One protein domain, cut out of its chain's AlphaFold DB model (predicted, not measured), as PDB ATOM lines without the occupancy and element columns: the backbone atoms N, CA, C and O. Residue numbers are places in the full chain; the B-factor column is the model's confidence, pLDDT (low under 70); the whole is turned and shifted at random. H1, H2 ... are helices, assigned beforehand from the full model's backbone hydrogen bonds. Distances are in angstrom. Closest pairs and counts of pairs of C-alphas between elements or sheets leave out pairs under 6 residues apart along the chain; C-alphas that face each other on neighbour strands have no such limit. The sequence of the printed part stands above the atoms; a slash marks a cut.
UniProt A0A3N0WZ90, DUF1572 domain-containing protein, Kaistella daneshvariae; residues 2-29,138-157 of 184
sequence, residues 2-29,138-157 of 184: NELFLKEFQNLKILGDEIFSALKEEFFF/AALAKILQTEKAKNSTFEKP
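What this domain is: This is residues 2 to 29 and 138 to 157 of the 184 residues of the protein "DUF1572 domain-containing protein" of Kaistella daneshvariae (UniProt A0A3N0WZ90). Two helices, H1 and then H2, run nearly the same way in a staggered line, with residues 16 to 19 of H1 beside residues 138 to 141 of H2 and the rest of each helix reaching away from this short overlap. The stretch of residues 23 to 29 turns aside after H1, and residues 152 to 157 make a tail after H2. The printed part has 48 residues with two named helices, H1 then H2, and no named strand; its class is all helix. It is extended, with a radius of gyration of the C-alphas of 15.6 A, and its spans of 54 by 23 by 13 A only just make it a rod.

Where its parts are: Find C-alpha 2 at (4.513, -63.600, 28.417); from there H1, residues 2 to 22, runs 30.7 A to C-alpha 22 at (19.999, -42.291, 44.138). Past the cut, H2, residues 138 to 151, runs 20.1 A and ends at C-alpha 151, at (28.443, -39.734, 59.410).

How they stand to each other: Look at Ile 19 and Ala 138, whose C-alphas, 6.4 A apart, are the closest of the two helices. H1 and H2 only just touch, with 3 pairs of C-alphas within 8 A, H1 with residues 16 to 19 alone and H2 with residues 138 to 141 alone. They run the same way at a shallow tilt of 15 degrees, and their centres are 21.7 A apart. In both helices every O i to N i+4 pair is within hydrogen-bond range.

The domain as a whole: The C-alphas of Asn 2 and Pro 157, the two farthest apart, are 54.4 A from each other. Residues 2 to 14 of H1 stand free, and so do residues 146 to 157, of which 146 to 151 belong to H2. Residues 30 to 137 are not printed, and C-alphas 29 and 138 are 14.9 A apart across the cut; the link from H1 to H2 lies across it. The mean pLDDT of the printed part is 82.2, and residues 148 to 157 are under 70.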
ATOM      1  N   ASN A   2       3.232 -64.275  28.705       78.75
ATOM      2  CA  ASN A   2       4.513 -63.600  28.417       78.75
ATOM      3  C   ASN A   2       4.493 -62.074  28.627       78.75
ATOM      4  O   ASN A   2       5.422 -61.536  29.218       78.75
ATOM      5  N   GLU A   3       3.426 -61.383  28.215       85.31
ATOM      6  CA  GLU A   3       3.277 -59.932  28.436       85.31
ATOM      7  C   GLU A   3       3.315 -59.543  29.921       85.31
ATOM      8  O   GLU A   3       3.869 -58.504  30.273       85.31
ATOM      9  N   LEU A   4       2.777 -60.396  30.803       90.25
ATOM     10  CA  LEU A   4       2.813 -60.174  32.249       90.25
ATOM     11  C   LEU A   4       4.252 -60.239  32.772       90.25
ATOM     12  O   LEU A   4       4.675 -59.345  33.494       90.25
ATOM     13  N   PHE A   5       5.023 -61.252  32.366       90.75
ATOM     14  CA  PHE A   5       6.433 -61.361  32.750       90.75
ATOM     15  C   PHE A   5       7.254 -60.169  32.252       90.75
ATOM     16  O   PHE A   5       8.022 -59.606  33.023       90.75
ATOM     17  N   LEU A   6       7.061 -59.749  30.996       91.00
ATOM     18  CA  LEU A   6       7.734 -58.569  30.444       91.00
ATOM     19  C   LEU A   6       7.447 -57.315  31.272       91.00
ATOM     20  O   LEU A   6       8.376 -56.584  31.608       91.00
ATOM     21  N   LYS A   7       6.179 -57.097  31.634       93.94
ATOM     22  CA  LYS A   7       5.775 -55.977  32.483       93.94
ATOM     23  C   LYS A   7       6.461 -56.025  33.852       93.94
ATOM     24  O   LYS A   7       6.991 -55.012  34.296       93.94
ATOM     25  N   GLU A   8       6.498 -57.185  34.507       95.62
ATOM     26  CA  GLU A   8       7.146 -57.297  35.820       95.62
ATOM     27  C   GLU A   8       8.669 -57.123  35.747       95.62
ATOM     28  O   GLU A   8       9.251 -56.433  36.582       95.62
ATOM     29  N   PHE A   9       9.321 -57.645  34.706       95.12
ATOM     30  CA  PHE A   9      10.737 -57.367  34.453       95.12
ATOM     31  C   PHE A   9      11.006 -55.874  34.216       95.12
ATOM     32  O   PHE A   9      12.001 -55.349  34.707       95.12
ATOM     33  N   GLN A  10      10.118 -55.162  33.516       95.94
ATOM     34  CA  GLN A  10      10.233 -53.710  33.338       95.94
ATOM     35  C   GLN A  10      10.097 -52.951  34.661       95.94
ATOM     36  O   GLN A  10      10.906 -52.064  34.929       95.94
ATOM     37  N   ASN A  11       9.132 -53.319  35.511       97.31
ATOM     38  CA  ASN A  11       8.985 -52.730  36.847       97.31
ATOM     39  C   ASN A  11      10.263 -52.923  37.677       97.31
ATOM     40  O   ASN A  11      10.767 -51.986  38.293       97.31
ATOM     41  N   LEU A  12      10.821 -54.135  37.651       97.38
ATOM     42  CA  LEU A  12      12.074 -54.473  38.321       97.38
ATOM     43  C   LEU A  12      13.262 -53.662  37.784       97.38
ATOM     44  O   LEU A  12      14.055 -53.140  38.570       97.38
ATOM     45  N   LYS A  13      13.365 -53.490  36.462       97.00
ATOM     46  CA  LYS A  13      14.384 -52.628  35.854       97.00
ATOM     47  C   LYS A  13      14.288 -51.191  36.366       97.00
ATOM     48  O   LYS A  13      15.310 -50.637  36.761       97.00
ATOM     49  N   ILE A  14      13.083 -50.617  36.394       97.31
ATOM     50  CA  ILE A  14      12.845 -49.250  36.889       97.31
ATOM     51  C   ILE A  14      13.348 -49.108  38.328       97.31
ATOM     52  O   ILE A  14      14.096 -48.180  38.618       97.31
ATOM     53  N   LEU A  15      13.029 -50.065  39.206       97.38
ATOM     54  CA  LEU A  15      13.515 -50.054  40.590       97.38
ATOM     55  C   LEU A  15      15.050 -50.078  40.669       97.38
ATOM     56  O   LEU A  15      15.641 -49.350  41.463       97.38
ATOM     57  N   GLY A  16      15.713 -50.889  39.841       96.31
ATOM     58  CA  GLY A  16      17.176 -50.901  39.760       96.31
ATOM     59  C   GLY A  16      17.763 -49.572  39.269       96.31
ATOM     60  O   GLY A  16      18.712 -49.057  39.865       96.31
ATOM     61  N   ASP A  17      17.162 -48.975  38.239       96.50
ATOM     62  CA  ASP A  17      17.578 -47.676  37.695       96.50
ATOM     63  C   ASP A  17      17.427 -46.551  38.741       96.50
ATOM     64  O   ASP A  17      18.310 -45.695  38.884       96.50
ATOM     65  N   GLU A  18      16.346 -46.571  39.528       95.94
ATOM     66  CA  GLU A  18      16.115 -45.645  40.643       95.94
ATOM     67  C   GLU A  18      17.181 -45.791  41.737       95.94
ATOM     68  O   GLU A  18      17.738 -44.788  42.199       95.94
ATOM     69  N   ILE A  19      17.533 -47.029  42.109       95.06
ATOM     70  CA  ILE A  19      18.595 -47.312  43.088       95.06
ATOM     71  C   ILE A  19      19.922 -46.693  42.638       95.06
ATOM     72  O   ILE A  19      20.595 -46.015  43.418       95.06
ATOM     73  N   PHE A  20      20.307 -46.890  41.377       93.81
ATOM     74  CA  PHE A  20      21.572 -46.367  40.859       93.81
ATOM     75  C   PHE A  20      21.584 -44.849  40.693       93.81
ATOM     76  O   PHE A  20      22.640 -44.216  40.831       93.81
ATOM     77  N   SER A  21      20.425 -44.258  40.419       92.88
ATOM     78  CA  SER A  21      20.258 -42.807  40.332       92.88
ATOM     79  C   SER A  21      20.390 -42.139  41.703       92.88
ATOM     80  O   SER A  21      20.990 -41.071  41.809       92.88
ATOM     81  N   ALA A  22      19.916 -42.795  42.767       90.00
ATOM     82  CA  ALA A  22      19.999 -42.291  44.138       90.00
ATOM     83  C   ALA A  22      21.420 -42.326  44.741       90.00
ATOM     84  O   ALA A  22      21.681 -41.681  45.761       90.00
ATOM     85  N   LEU A  23      22.352 -43.073  44.140       90.44
ATOM     86  CA  LEU A  23      23.681 -43.316  44.703       90.44
ATOM     87  C   LEU A  23      24.805 -42.593  43.954       90.44
ATOM     88  O   LEU A  23      24.883 -42.574  42.722       90.44
ATOM     89  N   LYS A  24      25.750 -42.051  44.730       89.25
ATOM     90  CA  LYS A  24      27.039 -41.565  44.220       89.25
ATOM     91  C   LYS A  24      27.943 -42.734  43.824       89.25
ATOM     92  O   LYS A  24      27.827 -43.821  44.379       89.25
ATOM     93  N   GLU A  25      28.865 -42.483  42.900       89.00
ATOM     94  CA  GLU A  25      29.804 -43.484  42.372       89.00
ATOM     95  C   GLU A  25      30.650 -44.171  43.456       89.00
ATOM     96  O   GLU A  25      30.815 -45.385  43.413       89.00
ATOM     97  N   GLU A  26      31.077 -43.437  44.487       87.75
ATOM     98  CA  GLU A  26      31.828 -43.975  45.637       87.75
ATOM     99  C   GLU A  26      31.149 -45.187  46.311       87.75
ATOM    100  O   GLU A  26      31.812 -46.102  46.802       87.75
ATOM    101  N   PHE A  27      29.815 -45.248  46.278       90.06
ATOM    102  CA  PHE A  27      29.045 -46.325  46.896       90.06
ATOM    103  C   PHE A  27      28.989 -47.602  46.060       90.06
ATOM    104  O   PHE A  27      28.721 -48.667  46.611       90.06
ATOM    105  N   PHE A  28      29.263 -47.533  44.755       90.88
ATOM    106  CA  PHE A  28      29.137 -48.694  43.872       90.88
ATOM    107  C   PHE A  28      30.154 -49.790  44.206       90.88
ATOM    108  O   PHE A  28      29.843 -50.976  44.108       90.88
ATOM    109  N   PHE A  29      31.332 -49.381  44.673       91.50
ATOM    110  CA  PHE A  29      32.444 -50.263  45.025       91.50
ATOM    111  C   PHE A  29      32.557 -50.510  46.535       91.50
ATOM    112  O   PHE A  29      33.401 -51.285  46.982       91.50
ATOM    113  N   ALA A 138      18.695 -52.909  46.657       95.94
ATOM    114  CA  ALA A 138      17.865 -51.958  47.395       95.94
ATOM    115  C   ALA A 138      18.231 -51.914  48.888       95.94
ATOM    116  O   ALA A 138      18.390 -50.838  49.468       95.94
ATOM    117  N   ALA A 139      18.405 -53.085  49.509       94.50
ATOM    118  CA  ALA A 139      18.812 -53.190  50.906       94.50
ATOM    119  C   ALA A 139      20.195 -52.562  51.138       94.50
ATOM    120  O   ALA A 139      20.363 -51.757  52.057       94.50
ATOM    121  N   LEU A 140      21.163 -52.877  50.273       94.00
ATOM    122  CA  LEU A 140      22.507 -52.308  50.338       94.00
ATOM    123  C   LEU A 140      22.477 -50.784  50.156       94.00
ATOM    124  O   LEU A 140      23.058 -50.057  50.960       94.00
ATOM    125  N   ALA A 141      21.732 -50.286  49.168       92.50
ATOM    126  CA  ALA A 141      21.568 -48.857  48.915       92.50
ATOM    127  C   ALA A 141      20.993 -48.110  50.125       92.50
ATOM    128  O   ALA A 141      21.501 -47.051  50.494       92.50
ATOM    129  N   LYS A 142      19.972 -48.676  50.782       91.88
ATOM    130  CA  LYS A 142      19.367 -48.093  51.986       91.88
ATOM    131  C   LYS A 142      20.371 -47.985  53.134       91.88
ATOM    132  O   LYS A 142      20.420 -46.955  53.809       91.88
ATOM    133  N   ILE A 143      21.186 -49.020  53.343       90.81
ATOM    134  CA  ILE A 143      22.233 -49.014  54.374       90.81
ATOM    135  C   ILE A 143      23.274 -47.934  54.058       90.81
ATOM    136  O   ILE A 143      23.553 -47.101  54.914       90.81
ATOM    137  N   LEU A 144      23.781 -47.883  52.822       88.56
ATOM    138  CA  LEU A 144      24.804 -46.913  52.410       88.56
ATOM    139  C   LEU A 144      24.317 -45.457  52.528       88.56
ATOM    140  O   LEU A 144      25.061 -44.586  52.980       88.56
ATOM    141  N   GLN A 145      23.050 -45.189  52.195       85.56
ATOM    142  CA  GLN A 145      22.443 -43.865  52.380       85.56
ATOM    143  C   GLN A 145      22.279 -43.497  53.865       85.56
ATOM    144  O   GLN A 145      22.503 -42.344  54.239       85.56
ATOM    145  N   THR A 146      21.938 -44.466  54.720       80.88
ATOM    146  CA  THR A 146      21.758 -44.241  56.165       80.88
ATOM    147  C   THR A 146      23.094 -44.035  56.887       80.88
ATOM    148  O   THR A 146      23.206 -43.142  57.722       80.88
ATOM    149  N   GLU A 147      24.127 -44.814  56.556       71.00
ATOM    150  CA  GLU A 147      25.480 -44.657  57.115       71.00
ATOM    151  C   GLU A 147      26.073 -43.283  56.773       71.00
ATOM    152  O   GLU A 147      26.646 -42.610  57.629       71.00
ATOM    153  N   LYS A 148      25.839 -42.790  55.551       60.81
ATOM    154  CA  LYS A 148      26.195 -41.418  55.178       60.81
ATOM    155  C   LYS A 148      25.449 -40.376  56.019       60.81
ATOM    156  O   LYS A 148      26.061 -39.396  56.438       60.81
ATOM    157  N   ALA A 149      24.154 -40.571  56.272       59.94
ATOM    158  CA  ALA A 149      23.375 -39.662  57.112       59.94
ATOM    159  C   ALA A 149      23.902 -39.630  58.558       59.94
ATOM    160  O   ALA A 149      24.044 -38.552  59.131       59.94
ATOM    161  N   LYS A 150      24.287 -40.784  59.121       54.78
ATOM    162  CA  LYS A 150      24.919 -40.862  60.449       54.78
ATOM    163  C   LYS A 150      26.275 -40.156  60.488       54.78
ATOM    164  O   LYS A 150      26.514 -39.355  61.383       54.78
ATOM    165  N   ASN A 151      27.125 -40.376  59.484       52.19
ATOM    166  CA  ASN A 151      28.443 -39.734  59.410       52.19
ATOM    167  C   ASN A 151      28.365 -38.226  59.111       52.19
ATOM    168  O   ASN A 151      29.300 -37.491  59.414       52.19
ATOM    169  N   SER A 152      27.249 -37.756  58.546       46.91
ATOM    170  CA  SER A 152      26.966 -36.335  58.314       46.91
ATOM    171  C   SER A 152      26.332 -35.629  59.520       46.91
ATOM    172  O   SER A 152      26.101 -34.423  59.439       46.91
ATOM    173  N   THR A 153      26.053 -36.335  60.622       40.50
ATOM    174  CA  THR A 153      25.359 -35.776  61.792       40.50
ATOM    175  C   THR A 153      26.179 -36.003  63.062       40.50
ATOM    176  O   THR A 153      25.867 -36.859  63.884       40.50
ATOM    177  N   PHE A 154      27.231 -35.203  63.247       42.91
ATOM    178  CA  PHE A 154      27.721 -34.877  64.588       42.91
ATOM    179  C   PHE A 154      27.073 -33.566  65.044       42.91
ATOM    180  O   PHE A 154      27.701 -32.516  65.053       42.91
ATOM    181  N   GLU A 155      25.817 -33.653  65.469       41.53
ATOM    182  CA  GLU A 155      25.349 -32.894  66.627       41.53
ATOM    183  C   GLU A 155      24.760 -33.924  67.582       41.53
ATOM    184  O   GLU A 155      23.761 -34.580  67.294       41.53
ATOM    185  N   LYS A 156      25.474 -34.153  68.682       34.16
ATOM    186  CA  LYS A 156      25.057 -35.061  69.745       34.16
ATOM    187  C   LYS A 156      23.810 -34.447  70.389       34.16
ATOM    188  O   LYS A 156      23.947 -33.370  70.966       34.16
ATOM    189  N   PRO A 157      22.622 -35.073  70.334       34.38
ATOM    190  CA  PRO A 157      21.523 -34.596  71.149       34.38
ATOM    191  C   PRO A 157      21.888 -34.856  72.615       34.38
ATOM    192  O   PRO A 157      22.044 -36.001  73.049       34.38
TER     193      PRO A 157